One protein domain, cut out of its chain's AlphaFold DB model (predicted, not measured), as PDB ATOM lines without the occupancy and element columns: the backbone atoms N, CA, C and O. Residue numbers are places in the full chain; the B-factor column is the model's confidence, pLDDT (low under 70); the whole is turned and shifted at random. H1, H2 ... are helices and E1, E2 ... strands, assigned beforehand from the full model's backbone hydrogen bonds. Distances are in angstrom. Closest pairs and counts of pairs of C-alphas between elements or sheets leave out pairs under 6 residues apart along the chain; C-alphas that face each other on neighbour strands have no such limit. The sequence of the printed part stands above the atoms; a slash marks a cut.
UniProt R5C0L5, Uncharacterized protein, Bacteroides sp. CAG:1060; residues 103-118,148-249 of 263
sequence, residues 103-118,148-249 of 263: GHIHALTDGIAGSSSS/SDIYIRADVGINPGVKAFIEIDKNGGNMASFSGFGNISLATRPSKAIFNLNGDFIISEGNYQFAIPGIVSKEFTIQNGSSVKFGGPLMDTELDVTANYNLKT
ATOM      1  N   GLY A 103       7.290 -36.780 -47.475       95.38
ATOM      2  CA  GLY A 103       8.009 -35.689 -48.117       95.38
ATOM      3  C   GLY A 103       9.455 -35.609 -47.655       95.38
ATOM      4  O   GLY A 103       9.876 -36.298 -46.725       95.38
ATOM      5  N   HIS A 104      10.216 -34.751 -48.313       95.69
ATOM      6  CA  HIS A 104      11.572 -34.430 -47.901       95.69
ATOM      7  C   HIS A 104      11.865 -32.966 -48.187       95.69
ATOM      8  O   HIS A 104      11.427 -32.430 -49.202       95.69
ATOM      9  N   ILE A 105      12.600 -32.318 -47.293       93.81
ATOM     10  CA  ILE A 105      13.032 -30.932 -47.459       93.81
ATOM     11  C   ILE A 105      14.527 -30.889 -47.214       93.81
ATOM     12  O   ILE A 105      14.989 -31.338 -46.171       93.81
ATOM     13  N   HIS A 106      15.259 -30.324 -48.158       91.56
ATOM     14  CA  HIS A 106      16.672 -30.026 -48.043       91.56
ATOM     15  C   HIS A 106      16.835 -28.537 -47.848       91.56
ATOM     16  O   HIS A 106      16.204 -27.744 -48.554       91.56
ATOM     17  N   ALA A 107      17.679 -28.165 -46.900       88.00
ATOM     18  CA  ALA A 107      17.983 -26.783 -46.624       88.00
ATOM     19  C   ALA A 107      19.497 -26.609 -46.456       88.00
ATOM     20  O   ALA A 107      20.137 -27.295 -45.657       88.00
ATOM     21  N   LEU A 108      20.059 -25.689 -47.239       80.69
ATOM     22  CA  LEU A 108      21.469 -25.317 -47.184       80.69
ATOM     23  C   LEU A 108      21.666 -24.307 -46.055       80.69
ATOM     24  O   LEU A 108      21.014 -23.261 -46.055       80.69
ATOM     25  N   THR A 109      22.585 -24.577 -45.131       70.62
ATOM     26  CA  THR A 109      22.820 -23.699 -43.967       70.62
ATOM     27  C   THR A 109      23.149 -22.259 -44.394       70.62
ATOM     28  O   THR A 109      22.537 -21.314 -43.893       70.62
ATOM     29  N   ASP A 110      23.991 -22.095 -45.419       63.00
ATOM     30  CA  ASP A 110      24.360 -20.791 -46.001       63.00
ATOM     31  C   ASP A 110      23.157 -20.038 -46.590       63.00
ATOM     32  O   ASP A 110      23.093 -18.808 -46.597       63.00
ATOM     33  N   GLY A 111      22.179 -20.793 -47.086       51.84
ATOM     34  CA  GLY A 111      20.985 -20.270 -47.725       51.84
ATOM     35  C   GLY A 111      19.849 -19.931 -46.757       51.84
ATOM     36  O   GLY A 111      18.989 -19.123 -47.110       51.84
ATOM     37  N   ILE A 112      19.838 -20.530 -45.561       52.91
ATOM     38  CA  ILE A 112      18.879 -20.248 -44.478       52.91
ATOM     39  C   ILE A 112      19.340 -19.031 -43.658       52.91
ATOM     40  O   ILE A 112      18.514 -18.229 -43.227       52.91
ATOM     41  N   ALA A 113      20.657 -18.846 -43.499       43.44
ATOM     42  CA  ALA A 113      21.263 -17.732 -42.759       43.44
ATOM     43  C   ALA A 113      21.253 -16.376 -43.515       43.44
ATOM     44  O   ALA A 113      21.688 -15.346 -42.989       43.44
ATOM     45  N   GLY A 114      20.741 -16.341 -44.748       33.94
ATOM     46  CA  GLY A 114      20.850 -15.213 -45.676       33.94
ATOM     47  C   GLY A 114      19.709 -14.189 -45.645       33.94
ATOM     48  O   GLY A 114      19.042 -13.995 -46.656       33.94
ATOM     49  N   SER A 115      19.528 -13.479 -44.526       31.34
ATOM     50  CA  SER A 115      19.211 -12.027 -44.558       31.34
ATOM     51  C   SER A 115      19.645 -11.252 -43.306       31.34
ATOM     52  O   SER A 115      19.495 -10.033 -43.271       31.34
ATOM     53  N   SER A 116      20.252 -11.912 -42.315       30.28
ATOM     54  CA  SER A 116      21.132 -11.306 -41.306       30.28
ATOM     55  C   SER A 116      21.899 -12.430 -40.610       30.28
ATOM     56  O   SER A 116      21.311 -13.169 -39.835       30.28
ATOM     57  N   SER A 117      23.184 -12.577 -40.948       33.03
ATOM     58  CA  SER A 117      24.247 -13.201 -40.138       33.03
ATOM     59  C   SER A 117      23.790 -14.162 -39.027       33.03
ATOM     60  O   SER A 117      23.746 -13.792 -37.854       33.03
ATOM     61  N   SER A 118      23.507 -15.409 -39.391       31.27
ATOM     62  CA  SER A 118      23.211 -16.477 -38.438       31.27
ATOM     63  C   SER A 118      24.300 -17.542 -38.490       31.27
ATOM     64  O   SER A 118      24.196 -18.531 -39.210       31.27
ATOM     65  N   SER A 148       6.923  -4.152 -51.946       74.88
ATOM     66  CA  SER A 148       5.816  -4.985 -51.487       74.88
ATOM     67  C   SER A 148       6.209  -5.634 -50.169       74.88
ATOM     68  O   SER A 148       7.298  -6.195 -50.032       74.88
ATOM     69  N   ASP A 149       5.328  -5.511 -49.191       89.62
ATOM     70  CA  ASP A 149       5.514  -6.032 -47.853       89.62
ATOM     71  C   ASP A 149       4.556  -7.198 -47.628       89.62
ATOM     72  O   ASP A 149       3.406  -7.172 -48.070       89.62
ATOM     73  N   ILE A 150       5.041  -8.239 -46.965       90.56
ATOM     74  CA  ILE A 150       4.254  -9.431 -46.673       90.56
ATOM     75  C   ILE A 150       4.506  -9.780 -45.219       90.56
ATOM     76  O   ILE A 150       5.654  -9.882 -44.782       90.56
ATOM     77  N   TYR A 151       3.421  -9.948 -44.479       93.69
ATOM     78  CA  TYR A 151       3.439 -10.411 -43.108       93.69
ATOM     79  C   TYR A 151       2.755 -11.771 -43.044       93.69
ATOM     80  O   TYR A 151       1.611 -11.898 -43.467       93.69
ATOM     81  N   ILE A 152       3.457 -12.779 -42.538       94.81
ATOM     82  CA  ILE A 152       2.964 -14.154 -42.470       94.81
ATOM     83  C   ILE A 152       2.906 -14.567 -41.004       94.81
ATOM     84  O   ILE A 152       3.913 -14.467 -40.302       94.81
ATOM     85  N   ARG A 153       1.745 -15.058 -40.573       97.25
ATOM     86  CA  ARG A 153       1.543 -15.835 -39.352       97.25
ATOM     87  C   ARG A 153       1.019 -17.203 -39.740       97.25
ATOM     88  O   ARG A 153       0.058 -17.295 -40.499       97.25
ATOM     89  N   ALA A 154       1.631 -18.258 -39.238       96.94
ATOM     90  CA  ALA A 154       1.132 -19.598 -39.479       96.94
ATOM     91  C   ALA A 154       1.382 -20.494 -38.279       96.94
ATOM     92  O   ALA A 154       2.506 -20.558 -37.794       96.94
ATOM     93  N   ASP A 155       0.365 -21.237 -37.866       98.38
ATOM     94  CA  ASP A 155       0.555 -22.403 -37.014       98.38
ATOM     95  C   ASP A 155       0.725 -23.626 -37.914       98.38
ATOM     96  O   ASP A 155      -0.127 -23.919 -38.761       98.38
ATOM     97  N   VAL A 156       1.862 -24.302 -37.769       97.50
ATOM     98  CA  VAL A 156       2.291 -25.403 -38.629       97.50
ATOM     99  C   VAL A 156       2.385 -26.689 -37.815       97.50
ATOM    100  O   VAL A 156       3.285 -26.850 -36.990       97.50
ATOM    101  N   GLY A 157       1.479 -27.625 -38.086       98.00
ATOM    102  CA  GLY A 157       1.558 -28.995 -37.585       98.00
ATOM    103  C   GLY A 157       2.521 -29.834 -38.428       98.00
ATOM    104  O   GLY A 157       2.308 -30.035 -39.627       98.00
ATOM    105  N   ILE A 158       3.582 -30.344 -37.815       96.62
ATOM    106  CA  ILE A 158       4.582 -31.182 -38.478       96.62
ATOM    107  C   ILE A 158       4.322 -32.641 -38.112       96.62
ATOM    108  O   ILE A 158       4.203 -32.982 -36.936       96.62
ATOM    109  N   ASN A 159       4.249 -33.497 -39.132       93.50
ATOM    110  CA  ASN A 159       4.027 -34.933 -39.004       93.50
ATOM    111  C   ASN A 159       5.294 -35.724 -39.393       93.50
ATOM    112  O   ASN A 159       6.018 -35.296 -40.296       93.50
ATOM    113  N   PRO A 160       5.512 -36.933 -38.835       92.69
ATOM    114  CA  PRO A 160       6.738 -37.713 -39.062       92.69
ATOM    115  C   PRO A 160       6.970 -38.203 -40.498       92.69
ATOM    116  O   PRO A 160       8.041 -38.723 -40.794       92.69
ATOM    117  N   GLY A 161       5.988 -38.068 -41.395       94.81
ATOM    118  CA  GLY A 161       6.132 -38.465 -42.799       94.81
ATOM    119  C   GLY A 161       7.114 -37.593 -43.592       94.81
ATOM    120  O   GLY A 161       7.578 -37.998 -44.658       94.81
ATOM    121  N   VAL A 162       7.470 -36.412 -43.081       95.69
ATOM    122  CA  VAL A 162       8.434 -35.516 -43.731       95.69
ATOM    123  C   VAL A 162       9.813 -35.658 -43.092       95.69
ATOM    124  O   VAL A 162       9.962 -35.510 -41.879       95.69
ATOM    125  N   LYS A 163      10.836 -35.893 -43.922       96.31
ATOM    126  CA  LYS A 163      12.244 -35.903 -43.503       96.31
ATOM    127  C   LYS A 163      12.936 -34.595 -43.889       96.31
ATOM    128  O   LYS A 163      12.971 -34.224 -45.060       96.31
ATOM    129  N   ALA A 164      13.495 -33.901 -42.911       94.19
ATOM    130  CA  ALA A 164      14.332 -32.732 -43.134       94.19
ATOM    131  C   ALA A 164      15.796 -33.152 -43.298       94.19
ATOM    132  O   ALA A 164      16.264 -34.061 -42.610       94.19
ATOM    133  N   PHE A 165      16.508 -32.464 -44.181       92.94
ATOM    134  CA  PHE A 165      17.940 -32.572 -44.415       92.94
ATOM    135  C   PHE A 165      18.549 -31.180 -44.276       92.94
ATOM    136  O   PHE A 165      18.176 -30.255 -44.999       92.94
ATOM    137  N   ILE A 166      19.471 -31.032 -43.332       90.25
ATOM    138  CA  ILE A 166      20.241 -29.811 -43.130       90.25
ATOM    139  C   ILE A 166      21.652 -30.077 -43.628       90.25
ATOM    140  O   ILE A 166      22.404 -30.864 -43.044       90.25
ATOM    141  N   GLU A 167      21.987 -29.427 -44.733       85.50
ATOM    142  CA  GLU A 167      23.281 -29.548 -45.385       85.50
ATOM    143  C   GLU A 167      24.197 -28.463 -44.815       85.50
ATOM    144  O   GLU A 167      24.004 -27.263 -45.044       85.50
ATOM    145  N   ILE A 168      25.148 -28.897 -43.987       83.25
ATOM    146  CA  ILE A 168      26.067 -28.016 -43.255       83.25
ATOM    147  C   ILE A 168      27.287 -27.726 -44.119       83.25
ATOM    148  O   ILE A 168      27.657 -26.574 -44.302       83.25
ATOM    149  N   ASP A 169      27.885 -28.778 -44.678       79.06
ATOM    150  CA  ASP A 169      28.933 -28.667 -45.685       79.06
ATOM    151  C   ASP A 169      28.676 -29.710 -46.765       79.06
ATOM    152  O   ASP A 169      28.928 -30.908 -46.593       79.06
ATOM    153  N   LYS A 170      28.167 -29.222 -47.894       71.69
ATOM    154  CA  LYS A 170      27.808 -30.049 -49.040       71.69
ATOM    155  C   LYS A 170      29.016 -30.754 -49.658       71.69
ATOM    156  O   LYS A 170      28.894 -31.891 -50.102       71.69
ATOM    157  N   ASN A 171      30.180 -30.104 -49.670       77.62
ATOM    158  CA  ASN A 171      31.398 -30.677 -50.249       77.62
ATOM    159  C   ASN A 171      32.100 -31.606 -49.253       77.62
ATOM    160  O   ASN A 171      32.659 -32.630 -49.643       77.62
ATOM    161  N   GLY A 172      32.060 -31.251 -47.968       75.50
ATOM    162  CA  GLY A 172      32.639 -32.036 -46.882       75.50
ATOM    163  C   GLY A 172      31.819 -33.256 -46.485       75.50
ATOM    164  O   GLY A 172      32.355 -34.131 -45.813       75.50
ATOM    165  N   GLY A 173      30.555 -33.346 -46.909       79.38
ATOM    166  CA  GLY A 173      29.652 -34.451 -46.580       79.38
ATOM    167  C   GLY A 173      29.041 -34.350 -45.181       79.38
ATOM    168  O   GLY A 173      28.572 -35.359 -44.656       79.38
ATOM    169  N   ASN A 174      29.053 -33.160 -44.569       87.75
ATOM    170  CA  ASN A 174      28.457 -32.931 -43.254       87.75
ATOM    171  C   ASN A 174      26.967 -32.613 -43.403       87.75
ATOM    172  O   ASN A 174      26.595 -31.571 -43.950       87.75
ATOM    173  N   MET A 175      26.116 -33.507 -42.901       91.12
ATOM    174  CA  MET A 175      24.669 -33.420 -43.087       91.12
ATOM    175  C   MET A 175      23.923 -33.987 -41.883       91.12
ATOM    176  O   MET A 175      24.213 -35.092 -41.423       91.12
ATOM    177  N   ALA A 176      22.920 -33.259 -41.404       91.75
ATOM    178  CA  ALA A 176      21.933 -33.793 -40.473       91.75
ATOM    179  C   ALA A 176      20.666 -34.174 -41.243       91.75
ATOM    180  O   ALA A 176      20.233 -33.445 -42.131       91.75
ATOM    181  N   SER A 177      20.050 -35.297 -40.894       94.69
ATOM    182  CA  SER A 177      18.740 -35.689 -41.409       94.69
ATOM    183  C   SER A 177      17.855 -36.153 -40.267       94.69
ATOM    184  O   SER A 177      18.316 -36.894 -39.404       94.69
ATOM    185  N   PHE A 178      16.601 -35.722 -40.227       94.81
ATOM    186  CA  PHE A 178      15.691 -36.088 -39.143       94.81
ATOM    187  C   PHE A 178      14.229 -35.985 -39.569       94.81
ATOM    188  O   PHE A 178      13.868 -35.198 -40.444       94.81
ATOM    189  N   SER A 179      13.383 -36.795 -38.947       96.69
ATOM    190  CA  SER A 179      11.929 -36.693 -39.027       96.69
ATOM    191  C   SER A 179      11.352 -36.700 -37.615       96.69
ATOM    192  O   SER A 179      11.977 -37.149 -36.647       96.69
ATOM    193  N   GLY A 180      10.163 -36.136 -37.470       96.12
ATOM    194  CA  GLY A 180       9.607 -35.876 -36.158       96.12
ATOM    195  C   GLY A 180       8.249 -35.216 -36.234       96.12
ATOM    196  O   GLY A 180       7.628 -35.148 -37.295       96.12
ATOM    197  N   PHE A 181       7.786 -34.739 -35.093       97.38
ATOM    198  CA  PHE A 181       6.490 -34.096 -34.974       97.38
ATOM    199  C   PHE A 181       6.566 -32.898 -34.043       97.38
ATOM    200  O   PHE A 181       7.403 -32.833 -33.146       97.38
ATOM    201  N   GLY A 182       5.683 -31.935 -34.262       96.69
ATOM    202  CA  GLY A 182       5.674 -30.703 -33.491       96.69
ATOM    203  C   GLY A 182       4.621 -29.733 -33.991       96.69
ATOM    204  O   GLY A 182       4.061 -29.915 -35.071       96.69
ATOM    205  N   ASN A 183       4.368 -28.697 -33.202       96.75
ATOM    206  CA  ASN A 183       3.517 -27.584 -33.602       96.75
ATOM    207  C   ASN A 183       4.352 -26.315 -33.508       96.75
ATOM    208  O   ASN A 183       4.774 -25.941 -32.414       96.75
ATOM    209  N   ILE A 184       4.602 -25.688 -34.654       96.25
ATOM    210  CA  ILE A 184       5.458 -24.509 -34.757       96.25
ATOM    211  C   ILE A 184       4.616 -23.319 -35.194       96.25
ATOM    212  O   ILE A 184       4.007 -23.345 -36.260       96.25
ATOM    213  N   SER A 185       4.620 -22.261 -34.392       96.88
ATOM    214  CA  SER A 185       4.065 -20.968 -34.767       96.88
ATOM    215  C   SER A 185       5.150 -20.125 -35.435       96.88
ATOM    216  O   SER A 185       6.173 -19.801 -34.829       96.88
ATOM    217  N   LEU A 186       4.939 -19.792 -36.703       94.06
ATOM    218  CA  LEU A 186       5.799 -18.955 -37.530       94.06
ATOM    219  C   LEU A 186       5.230 -17.539 -37.587       94.06
ATOM    220  O   LEU A 186       4.071 -17.347 -37.949       94.06
ATOM    221  N   ALA A 187       6.076 -16.544 -37.341       93.19
ATOM    222  CA  ALA A 187       5.794 -15.150 -37.655       93.19
ATOM    223  C   ALA A 187       6.962 -14.547 -38.445       93.19
ATOM    224  O   ALA A 187       8.083 -14.454 -37.940       93.19
ATOM    225  N   THR A 188       6.714 -14.108 -39.681       89.19
ATOM    226  CA  THR A 188       7.756 -13.508 -40.525       89.19
ATOM    227  C   THR A 188       7.292 -12.271 -41.283       89.19
ATOM    228  O   THR A 188       6.136 -12.141 -41.689       89.19
ATOM    229  N   ARG A 189       8.235 -11.346 -41.470       90.44
ATOM    230  CA  ARG A 189       8.121 -10.182 -42.347       90.44
ATOM    231  C   ARG A 189       9.453  -9.996 -43.074       90.44
ATOM    232  O   ARG A 189      10.325  -9.286 -42.561       90.44
ATOM    233  N   PRO A 190       9.630 -10.617 -44.254       83.12
ATOM    234  CA  PRO A 190      10.914 -10.642 -44.955       83.12
ATOM    235  C   PRO A 190      11.481  -9.250 -45.255       83.12
ATOM    236  O   PRO A 190      12.683  -9.035 -45.143       83.12
ATOM    237  N   SER A 191      10.618  -8.270 -45.546       85.06
ATOM    238  CA  SER A 191      11.019  -6.875 -45.801       85.06
ATOM    239  C   SER A 191      11.759  -6.210 -44.629       85.06
ATOM    240  O   SER A 191      12.458  -5.215 -44.829       85.06
ATOM    241  N   LYS A 192      11.597  -6.756 -43.415       84.50
ATOM    242  CA  LYS A 192      12.218  -6.304 -42.165       84.50
ATOM    243  C   LYS A 192      13.184  -7.330 -41.567       84.50
ATOM    244  O   LYS A 192      13.587  -7.146 -40.426       84.50
ATOM    245  N   ALA A 193      13.507  -8.404 -42.295       82.50
ATOM    246  CA  ALA A 193      14.310  -9.521 -41.794       82.50
ATOM    247  C   ALA A 193      13.780 -10.127 -40.473       82.50
ATOM    248  O   ALA A 193      14.545 -10.627 -39.655       82.50
ATOM    249  N   ILE A 194      12.460 -10.086 -40.251       84.88
ATOM    250  CA  ILE A 194      11.838 -10.692 -39.064       84.88
ATOM    251  C   ILE A 194      11.510 -12.146 -39.386       84.88
ATOM    252  O   ILE A 194      10.736 -12.405 -40.311       84.88
ATOM    253  N   PHE A 195      12.054 -13.070 -38.597       85.88
ATOM    254  CA  PHE A 195      11.783 -14.504 -38.668       85.88
ATOM    255  C   PHE A 195      11.761 -15.085 -37.256       85.88
ATOM    256  O   PHE A 195      12.812 -15.314 -36.660       85.88
ATOM    257  N   ASN A 196      10.557 -15.317 -36.738       89.25
ATOM    258  CA  ASN A 196      10.343 -15.893 -35.419       89.25
ATOM    259  C   ASN A 196       9.636 -17.242 -35.544       89.25
ATOM    260  O   ASN A 196       8.625 -17.347 -36.244       89.25
ATOM    261  N   LEU A 197      10.145 -18.236 -34.826       92.75
ATOM    262  CA  LEU A 197       9.537 -19.541 -34.625       92.75
ATOM    263  C   LEU A 197       9.282 -19.736 -33.132       92.75
ATOM    264  O   LEU A 197      10.139 -19.431 -32.309       92.75
ATOM    265  N   ASN A 198       8.114 -20.264 -32.781       96.19
ATOM    266  CA  ASN A 198       7.796 -20.650 -31.412       96.19
ATOM    267  C   ASN A 198       7.197 -22.049 -31.388       96.19
ATOM    268  O   ASN A 198       6.317 -22.345 -32.195       96.19
ATOM    269  N   GLY A 199       7.627 -22.879 -30.444       96.00
ATOM    270  CA  GLY A 199       7.072 -24.214 -30.234       96.00
ATOM    271  C   GLY A 199       8.135 -25.301 -30.171       96.00
ATOM    272  O   GLY A 199       9.331 -25.036 -30.282       96.00
ATOM    273  N   ASP A 200       7.667 -26.531 -30.002       95.00
ATOM    274  CA  ASP A 200       8.515 -27.696 -29.788       95.00
ATOM    275  C   ASP A 200       8.443 -28.647 -30.986       95.00
ATOM    276  O   ASP A 200       7.366 -28.922 -31.532       95.00
ATOM    277  N   PHE A 201       9.597 -29.190 -31.360       95.56
ATOM    278  CA  PHE A 201       9.735 -30.258 -32.340       95.56
ATOM    279  C   PHE A 201      10.469 -31.443 -31.712       95.56
ATOM    280  O   PHE A 201      11.604 -31.315 -31.252       95.56
ATOM    281  N   ILE A 202       9.821 -32.604 -31.697       97.38
ATOM    282  CA  ILE A 202      10.363 -33.852 -31.161       97.38
ATOM    283  C   ILE A 202      10.854 -34.701 -32.329       97.38
ATOM    284  O   ILE A 202      10.092 -35.040 -33.237       97.38
ATOM    285  N   ILE A 203      12.130 -35.064 -32.283       96.62
ATOM    286  CA  ILE A 203      12.785 -35.923 -33.261       96.62
ATOM    287  C   ILE A 203      12.431 -37.378 -32.939       96.62
ATOM    288  O   ILE A 203      12.766 -37.911 -31.876       96.62
ATOM    289  N   SER A 204      11.765 -38.030 -33.885       95.75
ATOM    290  CA  SER A 204      11.425 -39.453 -33.797       95.75
ATOM    291  C   SER A 204      12.587 -40.330 -34.251       95.75
ATOM    292  O   SER A 204      12.856 -41.371 -33.649       95.75
ATOM    293  N   GLU A 205      13.265 -39.910 -35.315       95.00
ATOM    294  CA  GLU A 205      14.433 -40.574 -35.886       95.00
ATOM    295  C   GLU A 205      15.311 -39.554 -36.614       95.00
ATOM    296  O   GLU A 205      14.836 -38.542 -37.135       95.00
ATOM    297  N   GLY A 206      16.605 -39.836 -36.695       94.81
ATOM    298  CA  GLY A 206      17.515 -39.015 -37.471       94.81
ATOM    299  C   GLY A 206      18.937 -39.535 -37.440       94.81
ATOM    300  O   GLY A 206      19.278 -40.400 -36.636       94.81
ATOM    301  N   ASN A 207      19.765 -38.988 -38.316       94.88
ATOM    302  CA  ASN A 207      21.184 -39.279 -38.411       94.88
ATOM    303  C   ASN A 207      21.963 -37.976 -38.589       94.88
ATOM    304  O   ASN A 207      21.509 -37.059 -39.276       94.88
ATOM    305  N   TYR A 208      23.160 -37.925 -38.020       92.56
ATOM    306  CA  TYR A 208      24.148 -36.893 -38.281       92.56
ATOM    307  C   TYR A 208      25.379 -37.531 -38.919       92.56
ATOM    308  O   TYR A 208      26.054 -38.367 -38.314       92.56
ATOM    309  N   GLN A 209      25.652 -37.136 -40.155       91.50
ATOM    310  CA  GLN A 209      26.839 -37.520 -40.893       91.50
ATOM    311  C   GLN A 209      27.931 -36.487 -40.627       91.50
ATOM    312  O   GLN A 209      27.799 -35.324 -41.009       91.50
ATOM    313  N   PHE A 210      29.016 -36.932 -39.999       88.81
ATOM    314  CA  PHE A 210      30.240 -36.161 -39.833       88.81
ATOM    315  C   PHE A 210      31.306 -36.694 -40.782       88.81
ATOM    316  O   PHE A 210      31.636 -37.885 -40.756       88.81
ATOM    317  N   ALA A 211      31.876 -35.818 -41.597       87.44
ATOM    318  CA  ALA A 211      32.907 -36.189 -42.542       87.44
ATOM    319  C   ALA A 211      34.007 -35.125 -42.630       87.44
ATOM    320  O   ALA A 211      33.763 -33.920 -42.701       87.44
ATOM    321  N   ILE A 212      35.245 -35.619 -42.631       85.31
ATOM    322  CA  ILE A 212      36.436 -34.870 -43.016       85.31
ATOM    323  C   ILE A 212      36.974 -35.560 -44.275       85.31
ATOM    324  O   ILE A 212      37.410 -36.719 -44.178       85.31
ATOM    325  N   PRO A 213      36.947 -34.894 -45.446       83.25
ATOM    326  CA  PRO A 213      37.359 -35.489 -46.713       83.25
ATOM    327  C   PRO A 213      38.726 -36.176 -46.630       83.25
ATOM    328  O   PRO A 213      39.712 -35.589 -46.195       83.25
ATOM    329  N   GLY A 214      38.773 -37.450 -47.027       82.94
ATOM    330  CA  GLY A 214      39.998 -38.256 -47.041       82.94
ATOM    331  C   GLY A 214      40.515 -38.724 -45.674       82.94
ATOM    332  O   GLY A 214      41.502 -39.454 -45.642       82.94
ATOM    333  N   ILE A 215      39.872 -38.350 -44.561       88.31
ATOM    334  CA  ILE A 215      40.343 -38.678 -43.205       88.31
ATOM    335  C   ILE A 215      39.356 -39.590 -42.480       88.31
ATOM    336  O   ILE A 215      39.719 -40.684 -42.049       88.31
ATOM    337  N   VAL A 216      38.111 -39.144 -42.301       87.12
ATOM    338  CA  VAL A 216      37.141 -39.861 -41.470       87.12
ATOM    339  C   VAL A 216      35.717 -39.585 -41.927       87.12
ATOM    340  O   VAL A 216      35.384 -38.473 -42.320       87.12
ATOM    341  N   SER A 217      34.874 -40.608 -41.841       88.88
ATOM    342  CA  SER A 217      33.435 -40.531 -42.063       88.88
ATOM    343  C   SER A 217      32.745 -41.308 -40.944       88.88
ATOM    344  O   SER A 217      33.052 -42.484 -40.724       88.88
ATOM    345  N   LYS A 218      31.884 -40.638 -40.173       89.88
ATOM    346  CA  LYS A 218      31.144 -41.216 -39.047       89.88
ATOM    347  C   LYS A 218      29.678 -40.835 -39.138       89.88
ATOM    348  O   LYS A 218      29.348 -39.659 -39.237       89.88
ATOM    349  N   GLU A 219      28.822 -41.838 -39.020       91.81
ATOM    350  CA  GLU A 219      27.380 -41.664 -38.927       91.81
ATOM    351  C   GLU A 219      26.939 -41.850 -37.474       91.81
ATOM    352  O   GLU A 219      27.206 -42.885 -36.855       91.81
ATOM    353  N   PHE A 220      26.288 -40.834 -36.922       93.50
ATOM    354  CA  PHE A 220      25.701 -40.853 -35.589       93.50
ATOM    355  C   PHE A 220      24.185 -40.978 -35.719       93.50
ATOM    356  O   PHE A 220      23.563 -40.179 -36.413       93.50
ATOM    357  N   THR A 221      23.573 -41.932 -35.024       95.38
ATOM    358  CA  THR A 221      22.112 -42.074 -34.984       95.38
ATOM    359  C   THR A 221      21.549 -41.212 -33.861       95.38
ATOM    360  O   THR A 221      21.923 -41.390 -32.699       95.38
ATOM    361  N   ILE A 222      20.651 -40.290 -34.194       93.62
ATOM    362  CA  ILE A 222      19.959 -39.425 -33.234       93.62
ATOM    363  C   ILE A 222      18.939 -40.264 -32.461       93.62
ATOM    364  O   ILE A 222      18.159 -41.018 -33.045       93.62
ATOM    365  N   GLN A 223      18.959 -40.150 -31.135       92.69
ATOM    366  CA  GLN A 223      18.050 -40.872 -30.258       92.69
ATOM    367  C   GLN A 223      16.636 -40.295 -30.346       92.69
ATOM    368  O   GLN A 223      16.444 -39.076 -30.326       92.69
ATOM    369  N   ASN A 224      15.650 -41.190 -30.388       94.62
ATOM    370  CA  ASN A 224      14.242 -40.833 -30.270       94.62
ATOM    371  C   ASN A 224      13.997 -40.044 -28.973       94.62
ATOM    372  O   ASN A 224      14.525 -40.405 -27.921       94.62
ATOM    373  N   GLY A 225      13.204 -38.978 -29.065       91.81
ATOM    374  CA  GLY A 225      12.913 -38.093 -27.937       91.81
ATOM    375  C   GLY A 225      13.870 -36.908 -27.824       91.81
ATOM    376  O   GLY A 225      13.607 -36.011 -27.028       91.81
ATOM    377  N   SER A 226      14.922 -36.856 -28.654       94.44
ATOM    378  CA  SER A 226      15.672 -35.614 -28.884       94.44
ATOM    379  C   SER A 226      14.714 -34.509 -29.341       94.44
ATOM    380  O   SER A 226      13.713 -34.788 -30.006       94.44
ATOM    381  N   SER A 227      14.996 -33.255 -29.004       94.25
ATOM    382  CA  SER A 227      14.070 -32.153 -29.256       94.25
ATOM    383  C   SER A 227      14.758 -30.858 -29.672       94.25
ATOM    384  O   SER A 227      15.928 -30.610 -29.377       94.25
ATOM    385  N   VAL A 228      13.993 -30.036 -30.386       93.38
ATOM    386  CA  VAL A 228      14.332 -28.669 -30.772       93.38
ATOM    387  C   VAL A 228      13.229 -27.767 -30.243       93.38
ATOM    388  O   VAL A 228      12.054 -28.005 -30.535       93.38
ATOM    389  N   LYS A 229      13.596 -26.738 -29.481       95.12
ATOM    390  CA  LYS A 229      12.649 -25.747 -28.969       95.12
ATOM    391  C   LYS A 229      12.936 -24.396 -29.584       95.12
ATOM    392  O   LYS A 229      14.057 -23.896 -29.526       95.12
ATOM    393  N   PHE A 230      11.905 -23.801 -30.156       93.69
ATOM    394  CA  PHE A 230      11.971 -22.470 -30.729       93.69
ATOM    395  C   PHE A 230      11.347 -21.474 -29.747       93.69
ATOM    396  O   PHE A 230      10.184 -21.629 -29.365       93.69
ATOM    397  N   GLY A 231      12.124 -20.473 -29.326       91.81
ATOM    398  CA  GLY A 231      11.721 -19.453 -28.346       91.81
ATOM    399  C   GLY A 231      11.500 -18.051 -28.927       91.81
ATOM    400  O   GLY A 231      11.435 -17.082 -28.171       91.81
ATOM    401  N   GLY A 232      11.427 -17.917 -30.254       91.44
ATOM    402  CA  GLY A 232      11.315 -16.640 -30.949       91.44
ATOM    403  C   GLY A 232      12.295 -16.559 -32.122       91.44
ATOM    404  O   GLY A 232      12.126 -17.305 -33.089       91.44
ATOM    405  N   PRO A 233      13.280 -15.645 -32.114       87.19
ATOM    406  CA  PRO A 233      14.301 -15.593 -33.156       87.19
ATOM    407  C   PRO A 233      14.982 -16.951 -33.360       87.19
ATOM    408  O   PRO A 233      15.263 -17.664 -32.401       87.19
ATOM    409  N   LEU A 234      15.327 -17.286 -34.607       77.06
ATOM    410  CA  LEU A 234      16.010 -18.551 -34.923       77.06
ATOM    411  C   LEU A 234      17.315 -18.763 -34.138       77.06
ATOM    412  O   LEU A 234      17.706 -19.903 -33.904       77.06
ATOM    413  N   MET A 235      17.994 -17.685 -33.739       78.69
ATOM    414  CA  MET A 235      19.245 -17.753 -32.971       78.69
ATOM    415  C   MET A 235      19.047 -18.197 -31.524       78.69
ATOM    416  O   MET A 235      19.989 -18.703 -30.923       78.69
ATOM    417  N   ASP A 236      17.825 -18.084 -31.009       87.12
ATOM    418  CA  ASP A 236      17.460 -18.480 -29.649       87.12
ATOM    419  C   ASP A 236      16.902 -19.917 -29.619       87.12
ATOM    420  O   ASP A 236      16.180 -20.302 -28.703       87.12
ATOM    421  N   THR A 237      17.189 -20.713 -30.654       87.12
ATOM    422  CA  THR A 237      16.757 -22.112 -30.737       87.12
ATOM    423  C   THR A 237      17.552 -22.966 -29.753       87.12
ATOM    424  O   THR A 237      18.782 -23.021 -29.816       87.12
ATOM    425  N   GLU A 238      16.852 -23.691 -28.885       90.56
ATOM    426  CA  GLU A 238      17.453 -24.644 -27.953       90.56
ATOM    427  C   GLU A 238      17.441 -26.053 -28.555       90.56
ATOM    428  O   GLU A 238      16.419 -26.528 -29.058       90.56
ATOM    429  N   LEU A 239      18.585 -26.736 -28.491       90.88
ATOM    430  CA  LEU A 239      18.763 -28.097 -28.995       90.88
ATOM    431  C   LEU A 239      19.074 -29.041 -27.832       90.88
ATOM    432  O   LEU A 239      20.102 -28.893 -27.173       90.88
ATOM    433  N   ASP A 240      18.223 -30.045 -27.631       93.31
ATOM    434  CA  ASP A 240      18.481 -31.179 -26.739       93.31
ATOM    435  C   ASP A 240      18.554 -32.449 -27.592       93.31
ATOM    436  O   ASP A 240      17.553 -33.121 -27.853       93.31
ATOM    437  N   VAL A 241      19.744 -32.713 -28.136       91.19
ATOM    438  CA  VAL A 241      19.972 -33.786 -29.109       91.19
ATOM    439  C   VAL A 241      21.015 -34.752 -28.579       91.19
ATOM    440  O   VAL A 241      22.185 -34.405 -28.419       91.19
ATOM    441  N   THR A 242      20.598 -36.000 -28.372       90.94
ATOM    442  CA  THR A 242      21.505 -37.097 -28.025       90.94
ATOM    443  C   THR A 242      21.712 -37.981 -29.248       90.94
ATOM    444  O   THR A 242      20.745 -38.414 -29.870       90.94
ATOM    445  N   ALA A 243      22.963 -38.289 -29.595       90.31
ATOM    446  CA  ALA A 243      23.280 -39.150 -30.731       90.31
ATOM    447  C   ALA A 243      24.305 -40.231 -30.367       90.31
ATOM    448  O   ALA A 243      25.258 -39.988 -29.625       90.31
ATOM    449  N   ASN A 244      24.114 -41.431 -30.914       89.25
ATOM    450  CA  ASN A 244      24.940 -42.606 -30.650       89.25
ATOM    451  C   ASN A 244      25.794 -42.960 -31.868       89.25
ATOM    452  O   ASN A 244      25.301 -42.987 -32.996       89.25
ATOM    453  N   TYR A 245      27.052 -43.328 -31.632       88.00
ATOM    454  CA  TYR A 245      27.929 -43.906 -32.649       88.00
ATOM    455  C   TYR A 245      28.136 -45.396 -32.376       88.00
ATOM    456  O   TYR A 245      28.719 -45.771 -31.357       88.00
ATOM    457  N   ASN A 246      27.684 -46.255 -33.290       76.56
ATOM    458  CA  ASN A 246      27.859 -47.700 -33.165       76.56
ATOM    459  C   ASN A 246      29.189 -48.138 -33.791       76.56
ATOM    460  O   ASN A 246      29.330 -48.187 -35.012       76.56
ATOM    461  N   LEU A 247      30.160 -48.514 -32.956       72.75
ATOM    462  CA  LEU A 247      31.431 -49.064 -33.423       72.75
ATOM    463  C   LEU A 247      31.289 -50.567 -33.712       72.75
ATOM    464  O   LEU A 247      31.218 -51.384 -32.793       72.75
ATOM    465  N   LYS A 248      31.309 -50.957 -34.990       63.12
ATOM    466  CA  LYS A 248      31.508 -52.362 -35.375       63.12
ATOM    467  C   LYS A 248      33.006 -52.663 -35.389       63.12
ATOM    468  O   LYS A 248      33.679 -52.408 -36.382       63.12
ATOM    469  N   THR A 249      33.534 -53.186 -34.284       57.06
ATOM    470  CA  THR A 249      34.910 -53.699 -34.243       57.06
ATOM    471  C   THR A 249      34.951 -55.159 -34.689       57.06
ATOM    472  O   THR A 249      34.094 -55.956 -34.308       57.06
TER     473      THR A 249
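This is residues 103 to 118 and 148 to 249 of the 263 residues of an uncharacterized protein of Bacteroides sp. CAG:1060 (UniProt R5C0L5). One twisted sheet is folded over like an arch: the two long strands E4 and E5 run side by side through both arms of it and bend sharply between them. One arm holds the first part of E4 and the last part of E5 with E3, E1 and E6 beside them; the other holds the remaining parts with E2, E7 and E8, and the one short helix, H1, only grazes the sheet. The printed part has 118 residues, with eight named strands and one named helix in the order E1, H1, E2, E3, E4, E5, E6, E7, E8; the class is mostly strand. The sheet is branched and mixed, E1 and E3 being parallel and the other neighbour pairs antiparallel. The whole is only just compact, close to loose, with a radius of gyration of the C-alphas of 15.8 A, and only just elongated, spanning 57 by 29 by 26 A.

E4, residues 174 to 189, and E5, residues 194 to 212, form a hairpin, with N 177 and O 207 at 2.8 A; E4 bends by 108 degrees at residue 181 and E5 by 109 degrees at residue 199. On one side of E4 lie E3, residues 162 to 169, beside residues 174 to 179, and E2, residues 149 to 158, beside residues 181 to 189. N 166 and O 176 are 2.8 A apart in the E3 and E4 hairpin, N 154 and O 186 2.9 A apart between E2 and E4. E1, residues 103 to 108, is parallel to E3 at 19 degrees, with N 165 and O 105 at 2.7 A. On the side of E5 away from E4 lie E6, residues 216 to 222, with N 210 and O 218 at 2.9 A, and E7, residues 227 to 233, with N 199 and O 230 at 3.0 A. E3, E4, E5 and E6 form a meander, each strand the antiparallel neighbour of the one before. E7 and E8, residues 238 to 240, are a hairpin, with N 229 and O 238 at 2.9 A. H1, residues 109 to 112, is too short for an O i to N i+4 pair; its one O i to N i+3 pair is within hydrogen-bond range.

E5 is 34.7 A long from first to last C-alpha, E4 30.5 A and E2 26.9 A. E1 begins at C-alpha 103 (8.009, -35.689, -48.117), and E8 ends at C-alpha 240 (18.481, -31.179, -26.739).

The two C-alphas farthest apart, those of Ser 148 and Thr 249, are 59.3 A apart. Residues 119 to 147 are not printed, and C-alphas 118 and 148 are 24.6 A apart across this cut. The links that are printed whole are tight. Mean pLDDT of the printed part is 86.0; residues 110 to 118 and 248 to 249 are under 70.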